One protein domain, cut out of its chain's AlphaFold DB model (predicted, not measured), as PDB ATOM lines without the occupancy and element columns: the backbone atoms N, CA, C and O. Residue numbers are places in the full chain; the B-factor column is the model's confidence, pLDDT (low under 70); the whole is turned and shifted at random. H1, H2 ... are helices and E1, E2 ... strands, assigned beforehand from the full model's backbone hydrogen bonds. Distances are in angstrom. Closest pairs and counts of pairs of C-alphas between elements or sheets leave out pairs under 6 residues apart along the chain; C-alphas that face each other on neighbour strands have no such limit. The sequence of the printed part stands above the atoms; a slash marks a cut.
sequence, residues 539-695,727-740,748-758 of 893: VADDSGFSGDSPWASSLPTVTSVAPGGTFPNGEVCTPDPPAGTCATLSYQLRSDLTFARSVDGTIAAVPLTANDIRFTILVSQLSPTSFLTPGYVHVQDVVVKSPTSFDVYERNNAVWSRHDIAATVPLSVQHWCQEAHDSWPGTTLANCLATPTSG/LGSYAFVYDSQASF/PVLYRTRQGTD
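This is residues 539 to 695, 727 to 740 and 748 to 758 of the 893 residues of an uncharacterized protein of Candidatus Bathyarchaeota archaeon (UniProt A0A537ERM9). Little regular structure: a twisted sheet has H1 and H3 over one face. The 182 printed residues hold six named helices and five strands, mixed; the sheet, E2 E3 E5 E4, is antiparallel. The whole is compact, radius of gyration of the C-alphas 18.0 A, spanning 52 by 44 by 36 A.

Find E1, residues 548 to 550, from C-alpha 548 at (-19.801, -35.973, -55.098). Then come E2, 557 to 561; E3, 582 to 588; H1, 610 to 622, 18.5 A long; H2, 629 to 632; E4, 635 to 642; E5, 645 to 650; H3, 657 to 662; H4, 669 to 677; H5, 685 to 690; H6, 736 to 739, ending at (-38.111, -20.644, -57.531).

Hairpin E2 and E3 has N 559 and O 584 within hydrogen-bond range, 2.9 A. H1 is on the sheet, its height 9.1 A. In H1, H3, H4 and H5 every O i to N i+4 pair is within range.

Cuts after 695 and 740 leave C-alpha gaps of 29.8 A and 14.7 A; 73 printed residues have pLDDT under 70.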
ATOM      1  N   VAL A 539     -20.820 -38.216 -59.222       65.69
ATOM      2  CA  VAL A 539     -20.669 -37.796 -60.623       65.69
ATOM      3  C   VAL A 539     -20.481 -39.018 -61.533       65.69
ATOM      4  O   VAL A 539     -19.737 -39.943 -61.208       65.69
ATOM      5  N   ALA A 540     -21.175 -39.029 -62.677       55.12
ATOM      6  CA  ALA A 540     -21.278 -40.188 -63.570       55.12
ATOM      7  C   ALA A 540     -19.934 -40.701 -64.135       55.12
ATOM      8  O   ALA A 540     -19.835 -41.881 -64.479       55.12
ATOM      9  N   ASP A 541     -18.924 -39.831 -64.245       57.47
ATOM     10  CA  ASP A 541     -17.587 -40.124 -64.784       57.47
ATOM     11  C   ASP A 541     -16.476 -40.143 -63.713       57.47
ATOM     12  O   ASP A 541     -15.304 -40.334 -64.044       57.47
ATOM     13  N   ASP A 542     -16.811 -39.999 -62.425       58.72
ATOM     14  CA  ASP A 542     -15.821 -39.931 -61.346       58.72
ATOM     15  C   ASP A 542     -15.382 -41.322 -60.860       58.72
ATOM     16  O   ASP A 542     -15.677 -41.777 -59.750       58.72
ATOM     17  N   SER A 543     -14.626 -42.004 -61.718       50.03
ATOM     18  CA  SER A 543     -13.907 -43.233 -61.364       50.03
ATOM     19  C   SER A 543     -12.766 -42.985 -60.368       50.03
ATOM     20  O   SER A 543     -12.303 -43.928 -59.733       50.03
ATOM     21  N   GLY A 544     -12.330 -41.728 -60.208       50.84
ATOM     22  CA  GLY A 544     -11.256 -41.295 -59.313       50.84
ATOM     23  C   GLY A 544     -11.694 -40.950 -57.886       50.84
ATOM     24  O   GLY A 544     -10.831 -40.588 -57.086       50.84
ATOM     25  N   PHE A 545     -12.988 -41.077 -57.560       58.47
ATOM     26  CA  PHE A 545     -13.556 -40.777 -56.232       58.47
ATOM     27  C   PHE A 545     -13.278 -39.330 -55.773       58.47
ATOM     28  O   PHE A 545     -13.098 -39.048 -54.589       58.47
ATOM     29  N   SER A 546     -13.164 -38.409 -56.727       51.00
ATOM     30  CA  SER A 546     -12.769 -37.017 -56.530       51.00
ATOM     31  C   SER A 546     -13.935 -36.039 -56.314       51.00
ATOM     32  O   SER A 546     -13.690 -34.903 -55.894       51.00
ATOM     33  N   GLY A 547     -15.197 -36.435 -56.517       59.94
ATOM     34  CA  GLY A 547     -16.329 -35.529 -56.349       59.94
ATOM     35  C   GLY A 547     -17.706 -36.186 -56.305       59.94
ATOM     36  O   GLY A 547     -18.257 -36.575 -57.327       59.94
ATOM     37  N   ASP A 548     -18.345 -36.138 -55.135       67.44
ATOM     38  CA  ASP A 548     -19.801 -35.973 -55.098       67.44
ATOM     39  C   ASP A 548     -20.165 -34.572 -55.596       67.44
ATOM     40  O   ASP A 548     -19.473 -33.592 -55.281       67.44
ATOM     41  N   SER A 549     -21.294 -34.469 -56.284       71.69
ATOM     42  CA  SER A 549     -21.947 -33.204 -56.591       71.69
ATOM     43  C   SER A 549     -22.973 -32.865 -55.507       71.69
ATOM     44  O   SER A 549     -23.799 -33.720 -55.174       71.69
ATOM     45  N   PRO A 550     -22.958 -31.634 -54.958       75.12
ATOM     46  CA  PRO A 550     -24.008 -31.187 -54.048       75.12
ATOM     47  C   PRO A 550     -25.382 -31.254 -54.732       75.12
ATOM     48  O   PRO A 550     -25.537 -30.745 -55.843       75.12
ATOM     49  N   TRP A 551     -26.368 -31.879 -54.079       76.62
ATOM     50  CA  TRP A 551     -27.731 -32.022 -54.617       76.62
ATOM     51  C   TRP A 551     -28.788 -31.420 -53.690       76.62
ATOM     52  O   TRP A 551     -29.173 -30.261 -53.856       76.62
ATOM     53  N   ALA A 552     -29.237 -32.183 -52.695       82.06
ATOM     54  CA  ALA A 552     -30.162 -31.727 -51.666       82.06
ATOM     55  C   ALA A 552     -29.431 -30.977 -50.537       82.06
ATOM     56  O   ALA A 552     -30.033 -30.223 -49.765       82.06
ATOM     57  N   SER A 553     -28.111 -31.156 -50.455       84.69
ATOM     58  CA  SER A 553     -27.251 -30.533 -49.457       84.69
ATOM     59  C   SER A 553     -25.961 -29.972 -50.054       84.69
ATOM     60  O   SER A 553     -25.591 -30.256 -51.191       84.69
ATOM     61  N   SER A 554     -25.258 -29.159 -49.268       84.00
ATOM     62  CA  SER A 554     -23.864 -28.824 -49.525       84.00
ATOM     63  C   SER A 554     -22.974 -30.060 -49.393       84.00
ATOM     64  O   SER A 554     -23.267 -30.985 -48.636       84.00
ATOM     65  N   LEU A 555     -21.793 -30.016 -50.005       83.19
ATOM     66  CA  LEU A 555     -20.721 -30.921 -49.597       83.19
ATOM     67  C   LEU A 555     -20.356 -30.669 -48.126       83.19
ATOM     68  O   LEU A 555     -20.395 -29.512 -47.684       83.19
ATOM     69  N   PRO A 556     -20.020 -31.714 -47.351       85.12
ATOM     70  CA  PRO A 556     -19.750 -31.541 -45.938       85.12
ATOM     71  C   PRO A 556     -18.440 -30.800 -45.705       85.12
ATOM     72  O   PRO A 556     -17.426 -31.059 -46.357       85.12
ATOM     73  N   THR A 557     -18.428 -29.946 -44.686       87.62
ATOM     74  CA  THR A 557     -17.164 -29.545 -44.060       87.62
ATOM     75  C   THR A 557     -16.760 -30.623 -43.062       87.62
ATOM     76  O   THR A 557     -17.510 -30.896 -42.126       87.62
ATOM     77  N   VAL A 558     -15.585 -31.229 -43.250       88.06
ATOM     78  CA  VAL A 558     -15.079 -32.304 -42.385       88.06
ATOM     79  C   VAL A 558     -14.101 -31.738 -41.358       88.06
ATOM     80  O   VAL A 558     -13.123 -31.082 -41.717       88.06
ATOM     81  N   THR A 559     -14.345 -32.010 -40.076       92.50
ATOM     82  CA  THR A 559     -13.441 -31.654 -38.971       92.50
ATOM     83  C   THR A 559     -13.047 -32.906 -38.200       92.50
ATOM     84  O   THR A 559     -13.909 -33.588 -37.651       92.50
ATOM     85  N   SER A 560     -11.752 -33.209 -38.124       92.31
ATOM     86  CA  SER A 560     -11.256 -34.336 -37.326       92.31
ATOM     87  C   SER A 560     -11.361 -34.053 -35.827       92.31
ATOM     88  O   SER A 560     -11.014 -32.966 -35.362       92.31
ATOM     89  N   VAL A 561     -11.760 -35.063 -35.058       93.94
ATOM     90  CA  VAL A 561     -11.832 -35.026 -33.594       93.94
ATOM     91  C   VAL A 561     -10.887 -36.091 -33.035       93.94
ATOM     92  O   VAL A 561     -10.953 -37.268 -33.397       93.94
ATOM     93  N   ALA A 562      -9.963 -35.669 -32.172       92.50
ATOM     94  CA  ALA A 562      -8.978 -36.565 -31.571       92.50
ATOM     95  C   ALA A 562      -9.641 -37.577 -30.610       92.50
ATOM     96  O   ALA A 562     -10.647 -37.236 -29.982       92.50
ATOM     97  N   PRO A 563      -9.066 -38.782 -30.423       91.19
ATOM     98  CA  PRO A 563      -9.538 -39.742 -29.424       91.19
ATOM     99  C   PRO A 563      -9.624 -39.119 -28.031       91.19
ATOM    100  O   PRO A 563      -8.674 -38.475 -27.579       91.19
ATOM    101  N   GLY A 564     -10.756 -39.299 -27.350       91.38
ATOM    102  CA  GLY A 564     -11.005 -38.686 -26.042       91.38
ATOM    103  C   GLY A 564     -11.288 -37.177 -26.080       91.38
ATOM    104  O   GLY A 564     -11.587 -36.594 -25.038       91.38
ATOM    105  N   GLY A 565     -11.220 -36.540 -27.254       94.00
ATOM    106  CA  GLY A 565     -11.753 -35.199 -27.479       94.00
ATOM    107  C   GLY A 565     -13.281 -35.197 -27.445       94.00
ATOM    108  O   GLY A 565     -13.910 -36.251 -27.427       94.00
ATOM    109  N   THR A 566     -13.885 -34.012 -27.438       94.94
ATOM    110  CA  THR A 566     -15.345 -33.861 -27.410       94.94
ATOM    111  C   THR A 566     -15.875 -33.340 -28.737       94.94
ATOM    112  O   THR A 566     -15.345 -32.361 -29.270       94.94
ATOM    113  N   PHE A 567     -16.949 -33.947 -29.233       93.25
ATOM    114  CA  PHE A 567     -17.771 -33.381 -30.296       93.25
ATOM    115  C   PHE A 567     -18.419 -32.059 -29.843       93.25
ATOM    116  O   PHE A 567     -18.473 -31.774 -28.640       93.25
ATOM    117  N   PRO A 568     -18.948 -31.237 -30.770       91.38
ATOM    118  CA  PRO A 568     -19.609 -29.981 -30.413       91.38
ATOM    119  C   PRO A 568     -20.801 -30.121 -29.445       91.38
ATOM    120  O   PRO A 568     -21.082 -29.173 -28.714       91.38
ATOM    121  N   ASN A 569     -21.475 -31.277 -29.392       88.12
ATOM    122  CA  ASN A 569     -22.542 -31.561 -28.415       88.12
ATOM    123  C   ASN A 569     -22.023 -31.942 -27.008       88.12
ATOM    124  O   ASN A 569     -22.825 -32.133 -26.096       88.12
ATOM    125  N   GLY A 570     -20.704 -32.046 -26.818       91.12
ATOM    126  CA  GLY A 570     -20.064 -32.432 -25.558       91.12
ATOM    127  C   GLY A 570     -19.837 -33.936 -25.380       91.12
ATOM    128  O   GLY A 570     -19.192 -34.329 -24.407       91.12
ATOM    129  N   GLU A 571     -20.311 -34.779 -26.299       91.12
ATOM    130  CA  GLU A 571     -20.021 -36.212 -26.266       91.12
ATOM    131  C   GLU A 571     -18.549 -36.491 -26.557       91.12
ATOM    132  O   GLU A 571     -17.897 -35.780 -27.321       91.12
ATOM    133  N   VAL A 572     -18.017 -37.549 -25.952       93.25
ATOM    134  CA  VAL A 572     -16.618 -37.940 -26.128       93.25
ATOM    135  C   VAL A 572     -16.475 -38.763 -27.405       93.25
ATOM    136  O   VAL A 572     -17.238 -39.697 -27.636       93.25
ATOM    137  N   CYS A 573     -15.463 -38.449 -28.208       91.81
ATOM    138  CA  CYS A 573     -15.039 -39.269 -29.330       91.81
ATOM    139  C   CYS A 573     -14.458 -40.596 -28.825       91.81
ATOM    140  O   CYS A 573     -13.385 -40.631 -28.206       91.81
ATOM    141  N   THR A 574     -15.157 -41.687 -29.139       91.12
ATOM    142  CA  THR A 574     -14.709 -43.070 -28.942       91.12
ATOM    143  C   THR A 574     -14.568 -43.746 -30.307       91.12
ATOM    144  O   THR A 574     -15.552 -44.300 -30.795       91.12
ATOM    145  N   PRO A 575     -13.391 -43.671 -30.959       88.75
ATOM    146  CA  PRO A 575     -13.233 -44.205 -32.304       88.75
ATOM    147  C   PRO A 575     -13.490 -45.713 -32.376       88.75
ATOM    148  O   PRO A 575     -13.066 -46.455 -31.484       88.75
ATOM    149  N   ASP A 576     -14.126 -46.165 -33.457       84.50
ATOM    150  CA  ASP A 576     -14.317 -47.591 -33.733       84.50
ATOM    151  C   ASP A 576     -12.995 -48.211 -34.197       84.50
ATOM    152  O   ASP A 576     -12.437 -47.735 -35.181       84.50
ATOM    153  N   PRO A 577     -12.478 -49.287 -33.576       79.62
ATOM    154  CA  PRO A 577     -11.287 -49.957 -34.087       79.62
ATOM    155  C   PRO A 577     -11.489 -50.440 -35.538       79.62
ATOM    156  O   PRO A 577     -12.553 -50.977 -35.849       79.62
ATOM    157  N   PRO A 578     -10.487 -50.307 -36.429       79.81
ATOM    158  CA  PRO A 578      -9.127 -49.810 -36.192       79.81
ATOM    159  C   PRO A 578      -8.954 -48.286 -36.378       79.81
ATOM    160  O   PRO A 578      -7.820 -47.810 -36.460       79.81
ATOM    161  N   ALA A 579     -10.036 -47.507 -36.454       81.25
ATOM    162  CA  ALA A 579      -9.968 -46.056 -36.597       81.25
ATOM    163  C   ALA A 579      -9.231 -45.405 -35.414       81.25
ATOM    164  O   ALA A 579      -9.404 -45.766 -34.250       81.25
ATOM    165  N   GLY A 580      -8.411 -44.401 -35.727       83.19
ATOM    166  CA  GLY A 580      -7.627 -43.652 -34.743       83.19
ATOM    167  C   GLY A 580      -8.177 -42.265 -34.412       83.19
ATOM    168  O   GLY A 580      -7.562 -41.564 -33.617       83.19
ATOM    169  N   THR A 581      -9.275 -41.835 -35.033       90.25
ATOM    170  CA  THR A 581      -9.871 -40.495 -34.885       90.25
ATOM    171  C   THR A 581     -11.342 -40.528 -35.280       90.25
ATOM    172  O   THR A 581     -11.710 -41.317 -36.147       90.25
ATOM    173  N   CYS A 582     -12.139 -39.624 -34.720       94.38
ATOM    174  CA  CYS A 582     -13.515 -39.361 -35.136       94.38
ATOM    175  C   CYS A 582     -13.576 -38.179 -36.118       94.38
ATOM    176  O   CYS A 582     -12.577 -37.473 -36.311       94.38
ATOM    177  N   ALA A 583     -14.752 -37.913 -36.678       93.56
ATOM    178  CA  ALA A 583     -14.995 -36.739 -37.508       93.56
ATOM    179  C   ALA A 583     -16.364 -36.105 -37.244       93.56
ATOM    180  O   ALA A 583     -17.316 -36.755 -36.823       93.56
ATOM    181  N   THR A 584     -16.456 -34.810 -37.522       95.31
ATOM    182  CA  THR A 584     -17.716 -34.086 -37.675       95.31
ATOM    183  C   THR A 584     -17.875 -33.700 -39.136       95.31
ATOM    184  O   THR A 584     -17.007 -33.011 -39.677       95.31
ATOM    185  N   LEU A 585     -18.978 -34.118 -39.755       93.62
ATOM    186  CA  LEU A 585     -19.376 -33.714 -41.099       93.62
ATOM    187  C   LEU A 585     -20.523 -32.710 -40.980       93.62
ATOM    188  O   LEU A 585     -21.620 -33.068 -40.559       93.62
ATOM    189  N   SER A 586     -20.273 -31.451 -41.331       93.62
ATOM    190  CA  SER A 586     -21.280 -30.385 -41.268       93.62
ATOM    191  C   SER A 586     -21.916 -30.144 -42.631       93.62
ATOM    192  O   SER A 586     -21.215 -29.766 -43.573       93.62
ATOM    193  N   TYR A 587     -23.239 -30.288 -42.704       92.31
ATOM    194  CA  TYR A 587     -24.036 -30.117 -43.916       92.31
ATOM    195  C   TYR A 587     -24.985 -28.918 -43.813       92.31
ATOM    196  O   TYR A 587     -25.501 -28.573 -42.743       92.31
ATOM    197  N   GLN A 588     -25.255 -28.315 -44.970       93.31
ATOM    198  CA  GLN A 588     -26.304 -27.326 -45.160       93.31
ATOM    199  C   GLN A 588     -27.291 -27.849 -46.205       93.31
ATOM    200  O   GLN A 588     -26.952 -27.969 -47.378       93.31
ATOM    201  N   LEU A 589     -28.514 -28.148 -45.782       89.75
ATOM    202  CA  LEU A 589     -29.622 -28.460 -46.672       89.75
ATOM    203  C   LEU A 589     -30.061 -27.215 -47.430       89.75
ATOM    204  O   LEU A 589     -30.049 -26.085 -46.915       89.75
ATOM    205  N   ARG A 590     -30.528 -27.473 -48.641       83.88
ATOM    206  CA  ARG A 590     -31.365 -26.560 -49.398       83.88
ATOM    207  C   ARG A 590     -32.646 -26.245 -48.632       83.88
ATOM    208  O   ARG A 590     -33.290 -27.129 -48.077       83.88
ATOM    209  N   SER A 591     -33.004 -24.967 -48.582       83.44
ATOM    210  CA  SER A 591     -34.193 -24.501 -47.860       83.44
ATOM    211  C   SER A 591     -35.489 -24.618 -48.660       83.44
ATOM    212  O   SER A 591     -36.555 -24.382 -48.104       83.44
ATOM    213  N   ASP A 592     -35.392 -24.909 -49.955       79.12
ATOM    214  CA  ASP A 592     -36.501 -25.009 -50.905       79.12
ATOM    215  C   ASP A 592     -36.973 -26.454 -51.137       79.12
ATOM    216  O   ASP A 592     -37.833 -26.690 -51.979       79.12
ATOM    217  N   LEU A 593     -36.431 -27.430 -50.399       80.25
ATOM    218  CA  LEU A 593     -36.813 -28.831 -50.549       80.25
ATOM    219  C   LEU A 593     -38.107 -29.151 -49.805       80.25
ATOM    220  O   LEU A 593     -38.274 -28.819 -48.629       80.25
ATOM    221  N   THR A 594     -38.985 -29.889 -50.477       78.75
ATOM    222  CA  THR A 594     -40.232 -30.407 -49.919       78.75
ATOM    223  C   THR A 594     -40.430 -31.866 -50.312       78.75
ATOM    224  O   THR A 594     -40.148 -32.252 -51.446       78.75
ATOM    225  N   PHE A 595     -40.979 -32.666 -49.401       75.94
ATOM    226  CA  PHE A 595     -41.607 -33.931 -49.764       75.94
ATOM    227  C   PHE A 595     -42.852 -33.656 -50.604       75.94
ATOM    228  O   PHE A 595     -43.598 -32.709 -50.321       75.94
ATOM    229  N   ALA A 596     -43.085 -34.485 -51.623       67.69
ATOM    230  CA  ALA A 596     -44.271 -34.373 -52.453       67.69
ATOM    231  C   ALA A 596     -45.557 -34.404 -51.639       67.69
ATOM    232  O   ALA A 596     -45.719 -35.217 -50.728       67.69
ATOM    233  N   ARG A 597     -46.516 -33.574 -52.059       66.25
ATOM    234  CA  ARG A 597     -47.924 -33.824 -51.748       66.25
ATOM    235  C   ARG A 597     -48.331 -35.191 -52.301       66.25
ATOM    236  O   ARG A 597     -47.857 -35.585 -53.367       66.25
ATOM    237  N   SER A 598     -49.264 -35.870 -51.643       58.47
ATOM    238  CA  SER A 598     -49.878 -37.053 -52.243       58.47
ATOM    239  C   SER A 598     -50.601 -36.679 -53.543       58.47
ATOM    240  O   SER A 598     -51.089 -35.551 -53.721       58.47
ATOM    241  N   VAL A 599     -50.681 -37.639 -54.468       53.56
ATOM    242  CA  VAL A 599     -51.328 -37.442 -55.777       53.56
ATOM    243  C   VAL A 599     -52.816 -37.159 -55.642       53.56
ATOM    244  O   VAL A 599     -53.350 -36.303 -56.344       53.56
ATOM    245  N   ASP A 600     -53.478 -37.827 -54.705       60.91
ATOM    246  CA  ASP A 600     -54.880 -37.573 -54.371       60.91
ATOM    247  C   ASP A 600     -55.079 -36.261 -53.576       60.91
ATOM    248  O   ASP A 600     -56.209 -35.818 -53.368       60.91
ATOM    249  N   GLY A 601     -53.986 -35.603 -53.165       63.12
ATOM    250  CA  GLY A 601     -53.985 -34.363 -52.397       63.12
ATOM    251  C   GLY A 601     -54.396 -34.501 -50.934       63.12
ATOM    252  O   GLY A 601     -54.577 -33.472 -50.284       63.12
ATOM    253  N   THR A 602     -54.558 -35.722 -50.418       65.75
ATOM    254  CA  THR A 602     -54.889 -35.972 -49.005       65.75
ATOM    255  C   THR A 602     -53.760 -35.592 -48.046       65.75
ATOM    256  O   THR A 602     -54.034 -35.228 -46.903       65.75
ATOM    257  N   ILE A 603     -52.510 -35.596 -48.515       60.59
ATOM    258  CA  ILE A 603     -51.323 -35.196 -47.757       60.59
ATOM    259  C   ILE A 603     -50.668 -34.020 -48.476       60.59
ATOM    260  O   ILE A 603     -50.351 -34.081 -49.665       60.59
ATOM    261  N   ALA A 604     -50.515 -32.911 -47.758       72.62
ATOM    262  CA  ALA A 604     -49.880 -31.710 -48.282       72.62
ATOM    263  C   ALA A 604     -48.370 -31.920 -48.461       72.62
ATOM    264  O   ALA A 604     -47.771 -32.754 -47.791       72.62
ATOM    265  N   ALA A 605     -47.750 -31.122 -49.330       76.75
ATOM    266  CA  ALA A 605     -46.296 -31.061 -49.390       76.75
ATOM    267  C   ALA A 605     -45.754 -30.529 -48.055       76.75
ATOM    268  O   ALA A 605     -46.311 -29.586 -47.480       76.75
ATOM    269  N   VAL A 606     -44.667 -31.125 -47.571       81.88
ATOM    270  CA  VAL A 606     -44.043 -30.770 -46.292       81.88
ATOM    271  C   VAL A 606     -42.582 -30.404 -46.541       81.88
ATOM    272  O   VAL A 606     -41.908 -31.135 -47.264       81.88
ATOM    273  N   PRO A 607     -42.056 -29.311 -45.956       86.38
ATOM    274  CA  PRO A 607     -40.635 -28.996 -46.042       86.38
ATOM    275  C   PRO A 607     -39.770 -30.152 -45.548       86.38
ATOM    276  O   PRO A 607     -40.002 -30.674 -44.456       86.38
ATOM    277  N   LEU A 608     -38.751 -30.509 -46.326       86.69
ATOM    278  CA  LEU A 608     -37.699 -31.400 -45.858       86.69
ATOM    279  C   LEU A 608     -36.831 -30.642 -44.856       86.69
ATOM    280  O   LEU A 608     -36.407 -29.509 -45.100       86.69
ATOM    281  N   THR A 609     -36.538 -31.277 -43.726       91.88
ATOM    282  CA  THR A 609     -35.729 -30.687 -42.663       91.88
ATOM    283  C   THR A 609     -34.569 -31.585 -42.252       91.88
ATOM    284  O   THR A 609     -34.543 -32.790 -42.480       91.88
ATOM    285  N   ALA A 610     -33.610 -31.004 -41.542       92.25
ATOM    286  CA  ALA A 610     -32.512 -31.723 -40.911       92.25
ATOM    287  C   ALA A 610     -32.974 -32.817 -39.922       92.25
ATOM    288  O   ALA A 610     -32.238 -33.773 -39.685       92.25
ATOM    289  N   ASN A 611     -34.189 -32.712 -39.365       90.12
ATOM    290  CA  ASN A 611     -34.756 -33.774 -38.531       90.12
ATOM    291  C   ASN A 611     -35.098 -35.030 -39.341       90.12
ATOM    292  O   ASN A 611     -34.958 -36.127 -38.808       90.12
ATOM    293  N   ASP A 612     -35.499 -34.878 -40.603       88.94
ATOM    294  CA  ASP A 612     -35.784 -36.001 -41.504       88.94
ATOM    295  C   ASP A 612     -34.493 -36.764 -41.826       88.94
ATOM    296  O   ASP A 612     -34.455 -37.988 -41.767       88.94
ATOM    297  N   ILE A 613     -33.383 -36.042 -42.024       91.00
ATOM    298  CA  ILE A 613     -32.059 -36.652 -42.230       91.00
ATOM    299  C   ILE A 613     -31.606 -37.431 -40.997       91.00
ATOM    300  O   ILE A 613     -31.194 -38.587 -41.096       91.00
ATOM    301  N   ARG A 614     -31.711 -36.803 -39.820       91.56
ATOM    302  CA  ARG A 614     -31.416 -37.455 -38.542       91.56
ATOM    303  C   ARG A 614     -32.252 -38.719 -38.360       91.56
ATOM    304  O   ARG A 614     -31.717 -39.731 -37.918       91.56
ATOM    305  N   PHE A 615     -33.542 -38.653 -38.679       86.88
ATOM    306  CA  PHE A 615     -34.442 -39.793 -38.590       86.88
ATOM    307  C   PHE A 615     -33.987 -40.931 -39.508       86.88
ATOM    308  O   PHE A 615     -33.756 -42.023 -38.994       86.88
ATOM    309  N   THR A 616     -33.769 -40.680 -40.807       86.06
ATOM    310  CA  THR A 616     -33.300 -41.719 -41.739       86.06
ATOM    311  C   THR A 616     -32.027 -42.386 -41.236       86.06
ATOM    312  O   THR A 616     -32.000 -43.604 -41.094       86.06
ATOM    313  N   ILE A 617     -30.979 -41.602 -40.956       87.94
ATOM    314  CA  ILE A 617     -29.659 -42.154 -40.625       87.94
ATOM    315  C   ILE A 617     -29.752 -43.041 -39.382       87.94
ATOM    316  O   ILE A 617     -29.270 -44.172 -39.399       87.94
ATOM    317  N   LEU A 618     -30.405 -42.562 -38.319       87.38
ATOM    318  CA  LEU A 618     -30.496 -43.310 -37.065       87.38
ATOM    319  C   LEU A 618     -31.410 -44.537 -37.181       87.38
ATOM    320  O   LEU A 618     -31.111 -45.572 -36.592       87.38
ATOM    321  N   VAL A 619     -32.501 -44.462 -37.950       80.50
ATOM    322  CA  VAL A 619     -33.379 -45.621 -38.183       80.50
ATOM    323  C   VAL A 619     -32.665 -46.684 -39.013       80.50
ATOM    324  O   VAL A 619     -32.648 -47.849 -38.621       80.50
ATOM    325  N   SER A 620     -32.023 -46.294 -40.115       80.12
ATOM    326  CA  SER A 620     -31.252 -47.213 -40.953       80.12
ATOM    327  C   SER A 620     -30.080 -47.824 -40.194       80.12
ATOM    328  O   SER A 620     -29.855 -49.021 -40.300       80.12
ATOM    329  N   GLN A 621     -29.373 -47.046 -39.370       83.12
ATOM    330  CA  GLN A 621     -28.294 -47.558 -38.524       83.12
ATOM    331  C   GLN A 621     -28.761 -48.677 -37.580       83.12
ATOM    332  O   GLN A 621     -28.012 -49.619 -37.311       83.12
ATOM    333  N   LEU A 622     -29.974 -48.549 -37.037       78.19
ATOM    334  CA  LEU A 622     -30.528 -49.490 -36.068       78.19
ATOM    335  C   LEU A 622     -31.257 -50.669 -36.717       78.19
ATOM    336  O   LEU A 622     -31.490 -51.666 -36.030       78.19
ATOM    337  N   SER A 623     -31.609 -50.582 -38.002       73.50
ATOM    338  CA  SER A 623     -32.241 -51.693 -38.704       73.50
ATOM    339  C   SER A 623     -31.210 -52.797 -38.981       73.50
ATOM    340  O   SER A 623     -30.197 -52.563 -39.648       73.50
ATOM    341  N   PRO A 624     -31.433 -54.026 -38.487       63.84
ATOM    342  CA  PRO A 624     -30.552 -55.151 -38.766       63.84
ATOM    343  C   PRO A 624     -30.693 -55.667 -40.201       63.84
ATOM    344  O   PRO A 624     -29.877 -56.484 -40.605       63.84
ATOM    345  N   THR A 625     -31.713 -55.230 -40.936       62.88
ATOM    346  CA  THR A 625     -32.048 -55.646 -42.303       62.88
ATOM    347  C   THR A 625     -31.737 -54.569 -43.332       62.88
ATOM    348  O   THR A 625     -31.838 -54.835 -44.528       62.88
ATOM    349  N   SER A 626     -31.327 -53.369 -42.902       68.56
ATOM    350  CA  SER A 626     -31.083 -52.293 -43.848       68.56
ATOM    351  C   SER A 626     -29.799 -52.459 -44.636       68.56
ATOM    352  O   SER A 626     -28.699 -52.591 -44.101       68.56
ATOM    353  N   PHE A 627     -29.940 -52.356 -45.956       64.94
ATOM    354  CA  PHE A 627     -28.810 -52.295 -46.876       64.94
ATOM    355  C   PHE A 627     -27.949 -51.039 -46.667       64.94
ATOM    356  O   PHE A 627     -26.797 -51.004 -47.091       64.94
ATOM    357  N   LEU A 628     -28.492 -50.019 -45.991       70.25
ATOM    358  CA  LEU A 628     -27.780 -48.797 -45.624       70.25
ATOM    359  C   LEU A 628     -27.031 -48.922 -44.291       70.25
ATOM    360  O   LEU A 628     -26.140 -48.116 -44.021       70.25
ATOM    361  N   THR A 629     -27.348 -49.926 -43.463       74.44
ATOM    362  CA  THR A 629     -26.710 -50.137 -42.153       74.44
ATOM    363  C   THR A 629     -25.187 -50.108 -42.232       74.44
ATOM    364  O   THR A 629     -24.591 -49.413 -41.406       74.44
ATOM    365  N   PRO A 630     -24.522 -50.760 -43.212       74.56
ATOM    366  CA  PRO A 630     -23.066 -50.699 -43.331       74.56
ATOM    367  C   PRO A 630     -22.508 -49.275 -43.489       74.56
ATOM    368  O   PRO A 630     -21.427 -49.004 -42.970       74.56
ATOM    369  N   GLY A 631     -23.264 -48.369 -44.123       77.81
ATOM    370  CA  GLY A 631     -22.961 -46.937 -44.257       77.81
ATOM    371  C   GLY A 631     -22.985 -46.167 -42.946       77.81
ATOM    372  O   GLY A 631     -22.196 -45.247 -42.757       77.81
ATOM    373  N   TYR A 632     -23.845 -46.571 -42.011       85.81
ATOM    374  CA  TYR A 632     -24.112 -45.800 -40.796       85.81
ATOM    375  C   TYR A 632     -23.606 -46.455 -39.511       85.81
ATOM    376  O   TYR A 632     -23.759 -45.883 -38.434       85.81
ATOM    377  N   VAL A 633     -22.972 -47.632 -39.571       82.19
ATOM    378  CA  VAL A 633     -22.463 -48.319 -38.363       82.19
ATOM    379  C   VAL A 633     -21.511 -47.456 -37.525       82.19
ATOM    380  O   VAL A 633     -21.402 -47.675 -36.316       82.19
ATOM    381  N   HIS A 634     -20.849 -46.480 -38.149       87.44
ATOM    382  CA  HIS A 634     -19.889 -45.576 -37.517       87.44
ATOM    383  C   HIS A 634     -20.499 -44.260 -37.032       87.44
ATOM    384  O   HIS A 634     -19.863 -43.566 -36.237       87.44
ATOM    385  N   VAL A 635     -21.740 -43.951 -37.414       91.44
ATOM    386  CA  VAL A 635     -22.425 -42.742 -36.955       91.44
ATOM    387  C   VAL A 635     -22.624 -42.836 -35.442       91.44
ATOM    388  O   VAL A 635     -23.150 -43.809 -34.910       91.44
ATOM    389  N   GLN A 636     -22.170 -41.836 -34.705       90.88
ATOM    390  CA  GLN A 636     -22.431 -41.709 -33.278       90.88
ATOM    391  C   GLN A 636     -23.757 -40.995 -33.025       90.88
ATOM    392  O   GLN A 636     -24.567 -41.473 -32.236       90.88
ATOM    393  N   ASP A 637     -23.959 -39.860 -33.692       91.62
ATOM    394  CA  ASP A 637     -25.171 -39.052 -33.592       91.62
ATOM    395  C   ASP A 637     -25.309 -38.161 -34.834       91.62
ATOM    396  O   ASP A 637     -24.342 -37.899 -35.558       91.62
ATOM    397  N   VAL A 638     -26.521 -37.657 -35.042       94.12
ATOM    398  CA  VAL A 638     -26.813 -36.593 -36.001       94.12
ATOM    399  C   VAL A 638     -27.416 -35.427 -35.225       94.12
ATOM    400  O   VAL A 638     -28.516 -35.524 -34.678       94.12
ATOM    401  N   VAL A 639     -26.696 -34.306 -35.175       94.69
ATOM    402  CA  VAL A 639     -27.077 -33.126 -34.393       94.69
ATOM    403  C   VAL A 639     -27.674 -32.064 -35.295       94.69
ATOM    404  O   VAL A 639     -26.985 -31.424 -36.090       94.69
ATOM    405  N   VAL A 640     -28.970 -31.827 -35.125       94.62
ATOM    406  CA  VAL A 640     -29.704 -30.780 -35.839       94.62
ATOM    407  C   VAL A 640     -29.414 -29.419 -35.204       94.62
ATOM    408  O   VAL A 640     -29.715 -29.186 -34.036       94.62
ATOM    409  N   LYS A 641     -28.837 -28.503 -35.988       93.81
ATOM    410  CA  LYS A 641     -28.520 -27.123 -35.572       93.81
ATOM    411  C   LYS A 641     -29.634 -26.143 -35.923       93.81
ATOM    412  O   LYS A 641     -29.864 -25.170 -35.207       93.81
ATOM    413  N   SER A 642     -30.300 -26.380 -37.046       93.69
ATOM    414  CA  SER A 642     -31.435 -25.605 -37.548       93.69
ATOM    415  C   SER A 642     -32.269 -26.488 -38.488       93.69
ATOM    416  O   SER A 642     -31.823 -27.585 -38.822       93.69
ATOM    417  N   PRO A 643     -33.441 -26.038 -38.981       93.19
ATOM    418  CA  PRO A 643     -34.226 -26.814 -39.944       93.19
ATOM    419  C   PRO A 643     -33.454 -27.231 -41.199       93.19
ATOM    420  O   PRO A 643     -33.820 -28.218 -41.820       93.19
ATOM    421  N   THR A 644     -32.385 -26.520 -41.562       93.56
ATOM    422  CA  THR A 644     -31.593 -26.781 -42.768       93.56
ATOM    423  C   THR A 644     -30.114 -27.035 -42.478       93.56
ATOM    424  O   THR A 644     -29.322 -27.097 -43.407       93.56
ATOM    425  N   SER A 645     -29.695 -27.177 -41.222       94.75
ATOM    426  CA  SER A 645     -28.287 -27.414 -40.879       94.75
ATOM    427  C   SER A 645     -28.163 -28.519 -39.846       94.75
ATOM    428  O   SER A 645     -28.859 -28.508 -38.826       94.75
ATOM    429  N   PHE A 646     -27.251 -29.450 -40.099       95.75
ATOM    430  CA  PHE A 646     -26.960 -30.557 -39.202       95.75
ATOM    431  C   PHE A 646     -25.487 -30.949 -39.259       95.75
ATOM    432  O   PHE A 646     -24.791 -30.697 -40.245       95.75
ATOM    433  N   ASP A 647     -25.034 -31.579 -38.183       96.06
ATOM    434  CA  ASP A 647     -23.772 -32.298 -38.138       96.06
ATOM    435  C   ASP A 647     -24.029 -33.798 -38.063       96.06
ATOM    436  O   ASP A 647     -24.920 -34.234 -37.338       96.06
ATOM    437  N   VAL A 648     -23.191 -34.578 -38.736       95.69
ATOM    438  CA  VAL A 648     -23.046 -36.015 -38.495       95.69
ATOM    439  C   VAL A 648     -21.750 -36.227 -37.725       95.69
ATOM    440  O   VAL A 648     -20.685 -35.759 -38.142       95.69
ATOM    441  N   TYR A 649     -21.840 -36.885 -36.575       94.88
ATOM    442  CA  TYR A 649     -20.680 -37.267 -35.780       94.88
ATOM    443  C   TYR A 649     -20.333 -38.707 -36.090       94.88
ATOM    444  O   TYR A 649     -21.137 -39.599 -35.862       94.88
ATOM    445  N   GLU A 650     -19.134 -38.926 -36.601       93.50
ATOM    446  CA  GLU A 650     -18.633 -40.234 -37.001       93.50
ATOM    447  C   GLU A 650     -17.593 -40.715 -35.997       93.50
ATOM    448  O   GLU A 650     -16.670 -39.976 -35.641       93.50
ATOM    449  N   ARG A 651     -17.676 -41.982 -35.591       91.75
ATOM    450  CA  ARG A 651     -16.645 -42.672 -34.795       91.75
ATOM    451  C   ARG A 651     -15.432 -43.080 -35.638       91.75
ATOM    452  O   ARG A 651     -14.550 -43.788 -35.159       91.75
ATOM    453  N   ASN A 652     -15.356 -42.625 -36.883       90.50
ATOM    454  CA  ASN A 652     -14.170 -42.702 -37.720       90.50
ATOM    455  C   ASN A 652     -13.952 -41.361 -38.453       90.50
ATOM    456  O   ASN A 652     -14.774 -40.452 -38.382       90.50
ATOM    457  N   ASN A 653     -12.815 -41.215 -39.128       89.56
ATOM    458  CA  ASN A 653     -12.546 -40.109 -40.051       89.56
ATOM    459  C   ASN A 653     -12.178 -40.702 -41.412       89.56
ATOM    460  O   ASN A 653     -11.062 -40.512 -41.906       89.56
ATOM    461  N   ALA A 654     -13.071 -41.546 -41.929       88.25
ATOM    462  CA  ALA A 654     -12.820 -42.285 -43.149       88.25
ATOM    463  C   ALA A 654     -12.943 -41.378 -44.376       88.25
ATOM    464  O   ALA A 654     -13.780 -40.477 -44.427       88.25
ATOM    465  N   VAL A 655     -12.155 -41.660 -45.414       84.62
ATOM    466  CA  VAL A 655     -12.309 -41.004 -46.726       84.62
ATOM    467  C   VAL A 655     -13.683 -41.264 -47.353       84.62
ATOM    468  O   VAL A 655     -14.129 -40.482 -48.184       84.62
ATOM    469  N   TRP A 656     -14.356 -42.333 -46.918       84.38
ATOM    470  CA  TRP A 656     -15.656 -42.785 -47.410       84.38
ATOM    471  C   TRP A 656     -16.846 -42.126 -46.720       84.38
ATOM    472  O   TRP A 656     -17.922 -42.099 -47.306       84.38
ATOM    473  N   SER A 657     -16.675 -41.554 -45.518       82.50
ATOM    474  CA  SER A 657     -17.794 -41.004 -44.733       82.50
ATOM    475  C   SER A 657     -18.584 -39.958 -45.521       82.50
ATOM    476  O   SER A 657     -19.795 -39.841 -45.387       82.50
ATOM    477  N   ARG A 658     -17.903 -39.217 -46.405       80.12
ATOM    478  CA  ARG A 658     -18.557 -38.278 -47.315       80.12
ATOM    479  C   ARG A 658     -19.532 -38.986 -48.265       80.12
ATOM    480  O   ARG A 658     -20.650 -38.505 -48.394       80.12
ATOM    481  N   HIS A 659     -19.118 -40.086 -48.897       78.62
ATOM    482  CA  HIS A 659     -19.924 -40.849 -49.856       78.62
ATOM    483  C   HIS A 659     -21.068 -41.602 -49.167       78.62
ATOM    484  O   HIS A 659     -22.201 -41.571 -49.642       78.62
ATOM    485  N   ASP A 660     -20.786 -42.221 -48.018       82.00
ATOM    486  CA  ASP A 660     -21.774 -42.984 -47.248       82.00
ATOM    487  C   ASP A 660     -22.949 -42.095 -46.812       82.00
ATOM    488  O   ASP A 660     -24.112 -42.460 -46.986       82.00
ATOM    489  N   ILE A 661     -22.651 -40.891 -46.311       86.44
ATOM    490  CA  ILE A 661     -23.675 -39.913 -45.925       86.44
ATOM    491  C   ILE A 661     -24.255 -39.188 -47.151       86.44
ATOM    492  O   ILE A 661     -25.431 -38.841 -47.169       86.44
ATOM    493  N   ALA A 662     -23.478 -38.963 -48.214       80.88
ATOM    494  CA  ALA A 662     -23.990 -38.391 -49.465       80.88
ATOM    495  C   ALA A 662     -25.126 -39.230 -50.063       80.88
ATOM    496  O   ALA A 662     -26.131 -38.667 -50.497       80.88
ATOM    497  N   ALA A 663     -24.993 -40.557 -50.026       77.75
ATOM    498  CA  ALA A 663     -26.002 -41.495 -50.501       77.75
ATOM    499  C   ALA A 663     -27.228 -41.606 -49.573       77.75
ATOM    500  O   ALA A 663     -28.137 -42.388 -49.860       77.75
ATOM    501  N   THR A 664     -27.288 -40.844 -48.471       83.44
ATOM    502  CA  THR A 664     -28.452 -40.837 -47.585       83.44
ATOM    503  C   THR A 664     -29.681 -40.357 -48.328       83.44
ATOM    504  O   THR A 664     -29.722 -39.254 -48.869       83.44
ATOM    505  N   VAL A 665     -30.707 -41.188 -48.269       80.25
ATOM    506  CA  VAL A 665     -32.021 -40.927 -48.820       80.25
ATOM    507  C   VAL A 665     -32.947 -40.391 -47.713       80.25
ATOM    508  O   VAL A 665     -33.230 -41.105 -46.750       80.25
ATOM    509  N   PRO A 666     -33.415 -39.136 -47.783       83.19
ATOM    510  CA  PRO A 666     -34.253 -38.550 -46.740       83.19
ATOM    511  C   PRO A 666     -35.635 -39.210 -46.641       83.19
ATOM    512  O   PRO A 666     -36.335 -39.354 -47.640       83.19
ATOM    513  N   LEU A 667     -36.066 -39.529 -45.418       79.19
ATOM    514  CA  LEU A 667     -37.389 -40.069 -45.109       79.19
ATOM    515  C   LEU A 667     -38.165 -39.061 -44.273       79.19
ATOM    516  O   LEU A 667     -37.670 -38.575 -43.257       79.19
ATOM    517  N   SER A 668     -39.398 -38.772 -44.686       79.44
ATOM    518  CA  SER A 668     -40.278 -37.870 -43.946       79.44
ATOM    519  C   SER A 668     -40.706 -38.525 -42.640       79.44
ATOM    520  O   SER A 668     -41.533 -39.440 -42.635       79.44
ATOM    521  N   VAL A 669     -40.201 -38.016 -41.514       74.81
ATOM    522  CA  VAL A 669     -40.643 -38.474 -40.188       74.81
ATOM    523  C   VAL A 669     -42.131 -38.184 -39.978       74.81
ATOM    524  O   VAL A 669     -42.825 -38.911 -39.275       74.81
ATOM    525  N   GLN A 670     -42.645 -37.126 -40.611       68.31
ATOM    526  CA  GLN A 670     -44.047 -36.739 -40.502       68.31
ATOM    527  C   GLN A 670     -44.957 -37.722 -41.236       68.31
ATOM    528  O   GLN A 670     -45.934 -38.174 -40.643       68.31
ATOM    529  N   HIS A 671     -44.614 -38.094 -42.475       68.50
ATOM    530  CA  HIS A 671     -45.392 -39.080 -43.233       68.50
ATOM    531  C   HIS A 671     -45.300 -40.454 -42.571       68.50
ATOM    532  O   HIS A 671     -46.329 -41.071 -42.310       68.50
ATOM    533  N   TRP A 672     -44.093 -40.863 -42.170       67.00
ATOM    534  CA  TRP A 672     -43.878 -42.129 -41.470       67.00
ATOM    535  C   TRP A 672     -44.742 -42.247 -40.208       67.00
ATOM    536  O   TRP A 672     -45.386 -43.265 -39.956       67.00
ATOM    537  N   CYS A 673     -44.793 -41.186 -39.402       64.06
ATOM    538  CA  CYS A 673     -45.564 -41.197 -38.164       64.06
ATOM    539  C   CYS A 673     -47.066 -41.050 -38.375       64.06
ATOM    540  O   CYS A 673     -47.827 -41.514 -37.529       64.06
ATOM    541  N   GLN A 674     -47.499 -40.427 -39.472       59.53
ATOM    542  CA  GLN A 674     -48.908 -40.366 -39.845       59.53
ATOM    543  C   GLN A 674     -49.416 -41.744 -40.295       59.53
ATOM    544  O   GLN A 674     -50.462 -42.177 -39.822       59.53
ATOM    545  N   GLU A 675     -48.640 -42.479 -41.095       54.88
ATOM    546  CA  GLU A 675     -48.971 -43.853 -41.508       54.88
ATOM    547  C   GLU A 675     -48.947 -44.843 -40.331       54.88
ATOM    548  O   GLU A 675     -49.829 -45.696 -40.193       54.88
ATOM    549  N   ALA A 676     -47.977 -44.700 -39.421       52.22
ATOM    550  CA  ALA A 676     -47.920 -45.508 -38.202       52.22
ATOM    551  C   ALA A 676     -49.068 -45.193 -37.217       52.22
ATOM    552  O   ALA A 676     -49.440 -46.050 -36.414       52.22
ATOM    553  N   HIS A 677     -49.641 -43.982 -37.260       42.53
ATOM    554  CA  HIS A 677     -50.740 -43.553 -36.378       42.53
ATOM    555  C   HIS A 677     -52.028 -44.340 -36.611       42.53
ATOM    556  O   HIS A 677     -52.708 -44.697 -35.649       42.53
ATOM    557  N   ASP A 678     -52.333 -44.659 -37.870       41.78
ATOM    558  CA  ASP A 678     -53.567 -45.369 -38.228       41.78
ATOM    559  C   ASP A 678     -53.559 -46.839 -37.775       41.78
ATOM    560  O   ASP A 678     -54.607 -47.483 -37.705       41.78
ATOM    561  N   SER A 679     -52.390 -47.370 -37.403       44.06
ATOM    562  CA  SER A 679     -52.209 -48.765 -36.990       44.06
ATOM    563  C   SER A 679     -51.711 -48.957 -35.545       44.06
ATOM    564  O   SER A 679     -51.856 -50.059 -35.014       44.06
ATOM    565  N   TRP A 680     -51.197 -47.918 -34.863       40.44
ATOM    566  CA  TRP A 680     -50.631 -48.026 -33.504       40.44
ATOM    567  C   TRP A 680     -51.174 -46.940 -32.552       40.44
ATOM    568  O   TRP A 680     -50.802 -45.769 -32.656       40.44
ATOM    569  N   PRO A 681     -52.004 -47.286 -31.546       40.69
ATOM    570  CA  PRO A 681     -52.500 -46.304 -30.587       40.69
ATOM    571  C   PRO A 681     -51.360 -45.743 -29.711       40.69
ATOM    572  O   PRO A 681     -50.795 -46.463 -28.889       40.69
ATOM    573  N   GLY A 682     -51.060 -44.440 -29.830       50.12
ATOM    574  CA  GLY A 682     -50.194 -43.694 -28.891       50.12
ATOM    575  C   GLY A 682     -48.931 -43.028 -29.470       50.12
ATOM    576  O   GLY A 682     -48.196 -42.358 -28.736       50.12
ATOM    577  N   THR A 683     -48.668 -43.151 -30.769       50.44
ATOM    578  CA  THR A 683     -47.459 -42.644 -31.449       50.44
ATOM    579  C   THR A 683     -47.553 -41.167 -31.851       50.44
ATOM    580  O   THR A 683     -47.628 -40.836 -33.018       50.44
ATOM    581  N   THR A 684     -47.548 -40.195 -30.932       56.78
ATOM    582  CA  THR A 684     -47.531 -38.767 -31.357       56.78
ATOM    583  C   THR A 684     -46.278 -38.409 -32.181       56.78
ATOM    584  O   THR A 684     -45.210 -38.967 -31.938       56.78
ATOM    585  N   LEU A 685     -46.362 -37.429 -33.096       57.41
ATOM    586  CA  LEU A 685     -45.195 -36.906 -33.835       57.41
ATOM    587  C   LEU A 685     -44.053 -36.489 -32.888       57.41
ATOM    588  O   LEU A 685     -42.880 -36.701 -33.177       57.41
ATOM    589  N   ALA A 686     -44.400 -35.959 -31.711       58.72
ATOM    590  CA  ALA A 686     -43.438 -35.649 -30.660       58.72
ATOM    591  C   ALA A 686     -42.726 -36.905 -30.122       58.72
ATOM    592  O   ALA A 686     -41.523 -36.852 -29.899       58.72
ATOM    593  N   ASN A 687     -43.424 -38.035 -29.971       60.72
ATOM    594  CA  ASN A 687     -42.829 -39.308 -29.541       60.72
ATOM    595  C   ASN A 687     -41.923 -39.918 -30.623       60.72
ATOM    596  O   ASN A 687     -40.872 -40.464 -30.294       60.72
ATOM    597  N   CYS A 688     -42.294 -39.780 -31.899       59.75
ATOM    598  CA  CYS A 688     -41.439 -40.174 -33.018       59.75
ATOM    599  C   CYS A 688     -40.130 -39.373 -33.074       59.75
ATOM    600  O   CYS A 688     -39.056 -39.938 -33.254       59.75
ATOM    601  N   LEU A 689     -40.217 -38.050 -32.896       56.84
ATOM    602  CA  LEU A 689     -39.066 -37.146 -32.949       56.84
ATOM    603  C   LEU A 689     -38.177 -37.232 -31.695       56.84
ATOM    604  O   LEU A 689     -36.967 -37.021 -31.784       56.84
ATOM    605  N   ALA A 690     -38.760 -37.514 -30.525       55.25
ATOM    606  CA  ALA A 690     -38.058 -37.448 -29.242       55.25
ATOM    607  C   ALA A 690     -37.173 -38.667 -28.935       55.25
ATOM    608  O   ALA A 690     -36.258 -38.541 -28.122       55.25
ATOM    609  N   THR A 691     -37.401 -39.829 -29.560       51.12
ATOM    610  CA  THR A 691     -36.699 -41.071 -29.180       51.12
ATOM    611  C   THR A 691     -36.487 -42.050 -30.343       51.12
ATOM    612  O   THR A 691     -37.186 -43.055 -30.420       51.12
ATOM    613  N   PRO A 692     -35.449 -41.865 -31.181       48.84
ATOM    614  CA  PRO A 692     -34.864 -42.955 -31.961       48.84
ATOM    615  C   PRO A 692     -33.870 -43.794 -31.131       48.84
ATOM    616  O   PRO A 692     -33.098 -44.574 -31.674       48.84
ATOM    617  N   THR A 693     -33.820 -43.634 -29.803       39.25
ATOM    618  CA  THR A 693     -32.859 -44.357 -28.963       39.25
ATOM    619  C   THR A 693     -33.250 -45.824 -28.792       39.25
ATOM    620  O   THR A 693     -34.409 -46.137 -28.510       39.25
ATOM    621  N   SER A 694     -32.236 -46.686 -28.870       39.16
ATOM    622  CA  SER A 694     -32.176 -48.160 -28.801       39.16
ATOM    623  C   SER A 694     -33.079 -48.924 -27.809       39.16
ATOM    624  O   SER A 694     -33.107 -50.151 -27.858       39.16
ATOM    625  N   GLY A 695     -33.826 -48.263 -26.923       35.19
ATOM    626  CA  GLY A 695     -34.726 -48.903 -25.955       35.19
ATOM    627  C   GLY A 695     -36.226 -48.840 -26.282       35.19
ATOM    628  O   GLY A 695     -36.993 -49.563 -25.656       35.19
ATOM    629  N   LEU A 727     -49.559 -47.186 -53.228       27.19
ATOM    630  CA  LEU A 727     -48.434 -47.570 -52.368       27.19
ATOM    631  C   LEU A 727     -47.732 -46.268 -51.966       27.19
ATOM    632  O   LEU A 727     -47.110 -45.631 -52.812       27.19
ATOM    633  N   GLY A 728     -47.889 -45.864 -50.701       27.00
ATOM    634  CA  GLY A 728     -47.505 -44.566 -50.120       27.00
ATOM    635  C   GLY A 728     -46.006 -44.234 -50.093       27.00
ATOM    636  O   GLY A 728     -45.446 -43.924 -49.050       27.00
ATOM    637  N   SER A 729     -45.324 -44.258 -51.232       29.14
ATOM    638  CA  SER A 729     -43.929 -43.833 -51.346       29.14
ATOM    639  C   SER A 729     -43.864 -42.433 -51.970       29.14
ATOM    640  O   SER A 729     -44.012 -42.260 -53.183       29.14
ATOM    641  N   TYR A 730     -43.708 -41.420 -51.112       35.56
ATOM    642  CA  TYR A 730     -43.681 -40.000 -51.474       35.56
ATOM    643  C   TYR A 730     -42.349 -39.634 -52.123       35.56
ATOM    644  O   TYR A 730     -41.331 -39.517 -51.442       35.56
ATOM    645  N   ALA A 731     -42.373 -39.419 -53.435       28.84
ATOM    646  CA  ALA A 731     -41.239 -38.870 -54.159       28.84
ATOM    647  C   ALA A 731     -40.959 -37.407 -53.782       28.84
ATOM    648  O   ALA A 731     -41.758 -36.747 -53.120       28.84
ATOM    649  N   PHE A 732     -39.813 -36.870 -54.184       30.00
ATOM    650  CA  PHE A 732     -39.547 -35.437 -54.097       30.00
ATOM    651  C   PHE A 732     -40.382 -34.702 -55.156       30.00
ATOM    652  O   PHE A 732     -40.350 -35.049 -56.334       30.00
ATOM    653  N   VAL A 733     -41.124 -33.668 -54.753       31.38
ATOM    654  CA  VAL A 733     -41.675 -32.664 -55.678       31.38
ATOM    655  C   VAL A 733     -40.823 -31.422 -55.493       31.38
ATOM    656  O   VAL A 733     -40.799 -30.837 -54.411       31.38
ATOM    657  N   TYR A 734     -40.128 -31.023 -56.553       30.44
ATOM    658  CA  TYR A 734     -39.542 -29.694 -56.653       30.44
ATOM    659  C   TYR A 734     -40.694 -28.682 -56.585       30.44
ATOM    660  O   TYR A 734     -41.506 -28.627 -57.511       30.44
ATOM    661  N   ASP A 735     -40.811 -27.896 -55.510       32.09
ATOM    662  CA  ASP A 735     -41.761 -26.783 -55.494       32.09
ATOM    663  C   ASP A 735     -41.217 -25.653 -56.379       32.09
ATOM    664  O   ASP A 735     -40.516 -24.731 -55.951       32.09
ATOM    665  N   SER A 736     -41.530 -25.741 -57.669       32.84
ATOM    666  CA  SER A 736     -41.186 -24.717 -58.649       32.84
ATOM    667  C   SER A 736     -41.865 -23.365 -58.366       32.84
ATOM    668  O   SER A 736     -41.415 -22.355 -58.914       32.84
ATOM    669  N   GLN A 737     -42.877 -23.290 -57.482       31.55
ATOM    670  CA  GLN A 737     -43.595 -22.039 -57.196       31.55
ATOM    671  C   GLN A 737     -42.737 -21.014 -56.449       31.55
ATOM    672  O   GLN A 737     -42.911 -19.811 -56.659       31.55
ATOM    673  N   ALA A 738     -41.801 -21.454 -55.601       35.94
ATOM    674  CA  ALA A 738     -40.910 -20.544 -54.875       35.94
ATOM    675  C   ALA A 738     -39.718 -20.070 -55.730       35.94
ATOM    676  O   ALA A 738     -39.214 -18.961 -55.533       35.94
ATOM    677  N   SER A 739     -39.297 -20.888 -56.698       34.84
ATOM    678  CA  SER A 739     -38.111 -20.644 -57.531       34.84
ATOM    679  C   SER A 739     -38.411 -19.872 -58.823       34.84
ATOM    680  O   SER A 739     -37.509 -19.240 -59.375       34.84
ATOM    681  N   PHE A 740     -39.672 -19.845 -59.281       34.16
ATOM    682  CA  PHE A 740     -40.085 -19.148 -60.505       34.16
ATOM    683  C   PHE A 740     -41.358 -18.306 -60.287       34.16
ATOM    684  O   PHE A 740     -42.476 -18.790 -60.469       34.16
ATOM    685  N   PRO A 748     -44.184 -32.041 -60.006       26.50
ATOM    686  CA  PRO A 748     -44.242 -33.271 -60.817       26.50
ATOM    687  C   PRO A 748     -45.160 -34.414 -60.293       26.50
ATOM    688  O   PRO A 748     -45.811 -34.299 -59.252       26.50
ATOM    689  N   VAL A 749     -45.228 -35.499 -61.084       25.22
ATOM    690  CA  VAL A 749     -46.104 -36.689 -60.990       25.22
ATOM    691  C   VAL A 749     -45.321 -37.952 -60.550       25.22
ATOM    692  O   VAL A 749     -44.105 -37.963 -60.423       25.22
ATOM    693  N   LEU A 750     -46.089 -38.987 -60.202       31.91
ATOM    694  CA  LEU A 750     -45.825 -40.158 -59.364       31.91
ATOM    695  C   LEU A 750     -45.430 -41.431 -60.143       31.91
ATOM    696  O   LEU A 750     -45.853 -41.649 -61.280       31.91
ATOM    697  N   TYR A 751     -44.721 -42.329 -59.453       28.11
ATOM    698  CA  TYR A 751     -44.499 -43.733 -59.809       28.11
ATOM    699  C   TYR A 751     -45.805 -44.539 -59.847       28.11
ATOM    700  O   TYR A 751     -46.582 -44.534 -58.896       28.11
ATOM    701  N   ARG A 752     -46.039 -45.293 -60.929       25.66
ATOM    702  CA  ARG A 752     -47.190 -46.203 -61.043       25.66
ATOM    703  C   ARG A 752     -46.716 -47.630 -61.310       25.66
ATOM    704  O   ARG A 752     -46.540 -48.028 -62.458       25.66
ATOM    705  N   THR A 753     -46.561 -48.439 -60.265       26.17
ATOM    706  CA  THR A 753     -46.476 -49.898 -60.419       26.17
ATOM    707  C   THR A 753     -47.890 -50.459 -60.515       26.17
ATOM    708  O   THR A 753     -48.672 -50.392 -59.570       26.17
ATOM    709  N   ARG A 754     -48.255 -50.995 -61.681       24.30
ATOM    710  CA  ARG A 754     -49.555 -51.643 -61.888       24.30
ATOM    711  C   ARG A 754     -49.422 -53.128 -61.528       24.30
ATOM    712  O   ARG A 754     -48.972 -53.910 -62.358       24.30
ATOM    713  N   GLN A 755     -49.828 -53.520 -60.320       29.12
ATOM    714  CA  GLN A 755     -50.006 -54.929 -59.947       29.12
ATOM    715  C   GLN A 755     -51.364 -55.111 -59.253       29.12
ATOM    716  O   GLN A 755     -51.745 -54.309 -58.406       29.12
ATOM    717  N   GLY A 756     -52.132 -56.111 -59.690       26.88
ATOM    718  CA  GLY A 756     -53.439 -56.459 -59.126       26.88
ATOM    719  C   GLY A 756     -53.326 -57.408 -57.927       26.88
ATOM    720  O   GLY A 756     -52.418 -58.231 -57.868       26.88
ATOM    721  N   THR A 757     -54.282 -57.279 -57.010       25.39
ATOM    722  CA  THR A 757     -54.632 -58.140 -55.860       25.39
ATOM    723  C   THR A 757     -55.144 -59.506 -56.378       25.39
ATOM    724  O   THR A 757     -56.024 -59.512 -57.235       25.39
ATOM    725  N   ASP A 758     -54.584 -60.691 -56.089       28.38
ATOM    726  CA  ASP A 758     -54.552 -61.424 -54.812       28.38
ATOM    727  C   ASP A 758     -53.581 -62.631 -54.858       28.38
ATOM    728  O   ASP A 758     -53.312 -63.192 -55.925       28.38
TER     729      ASP A 758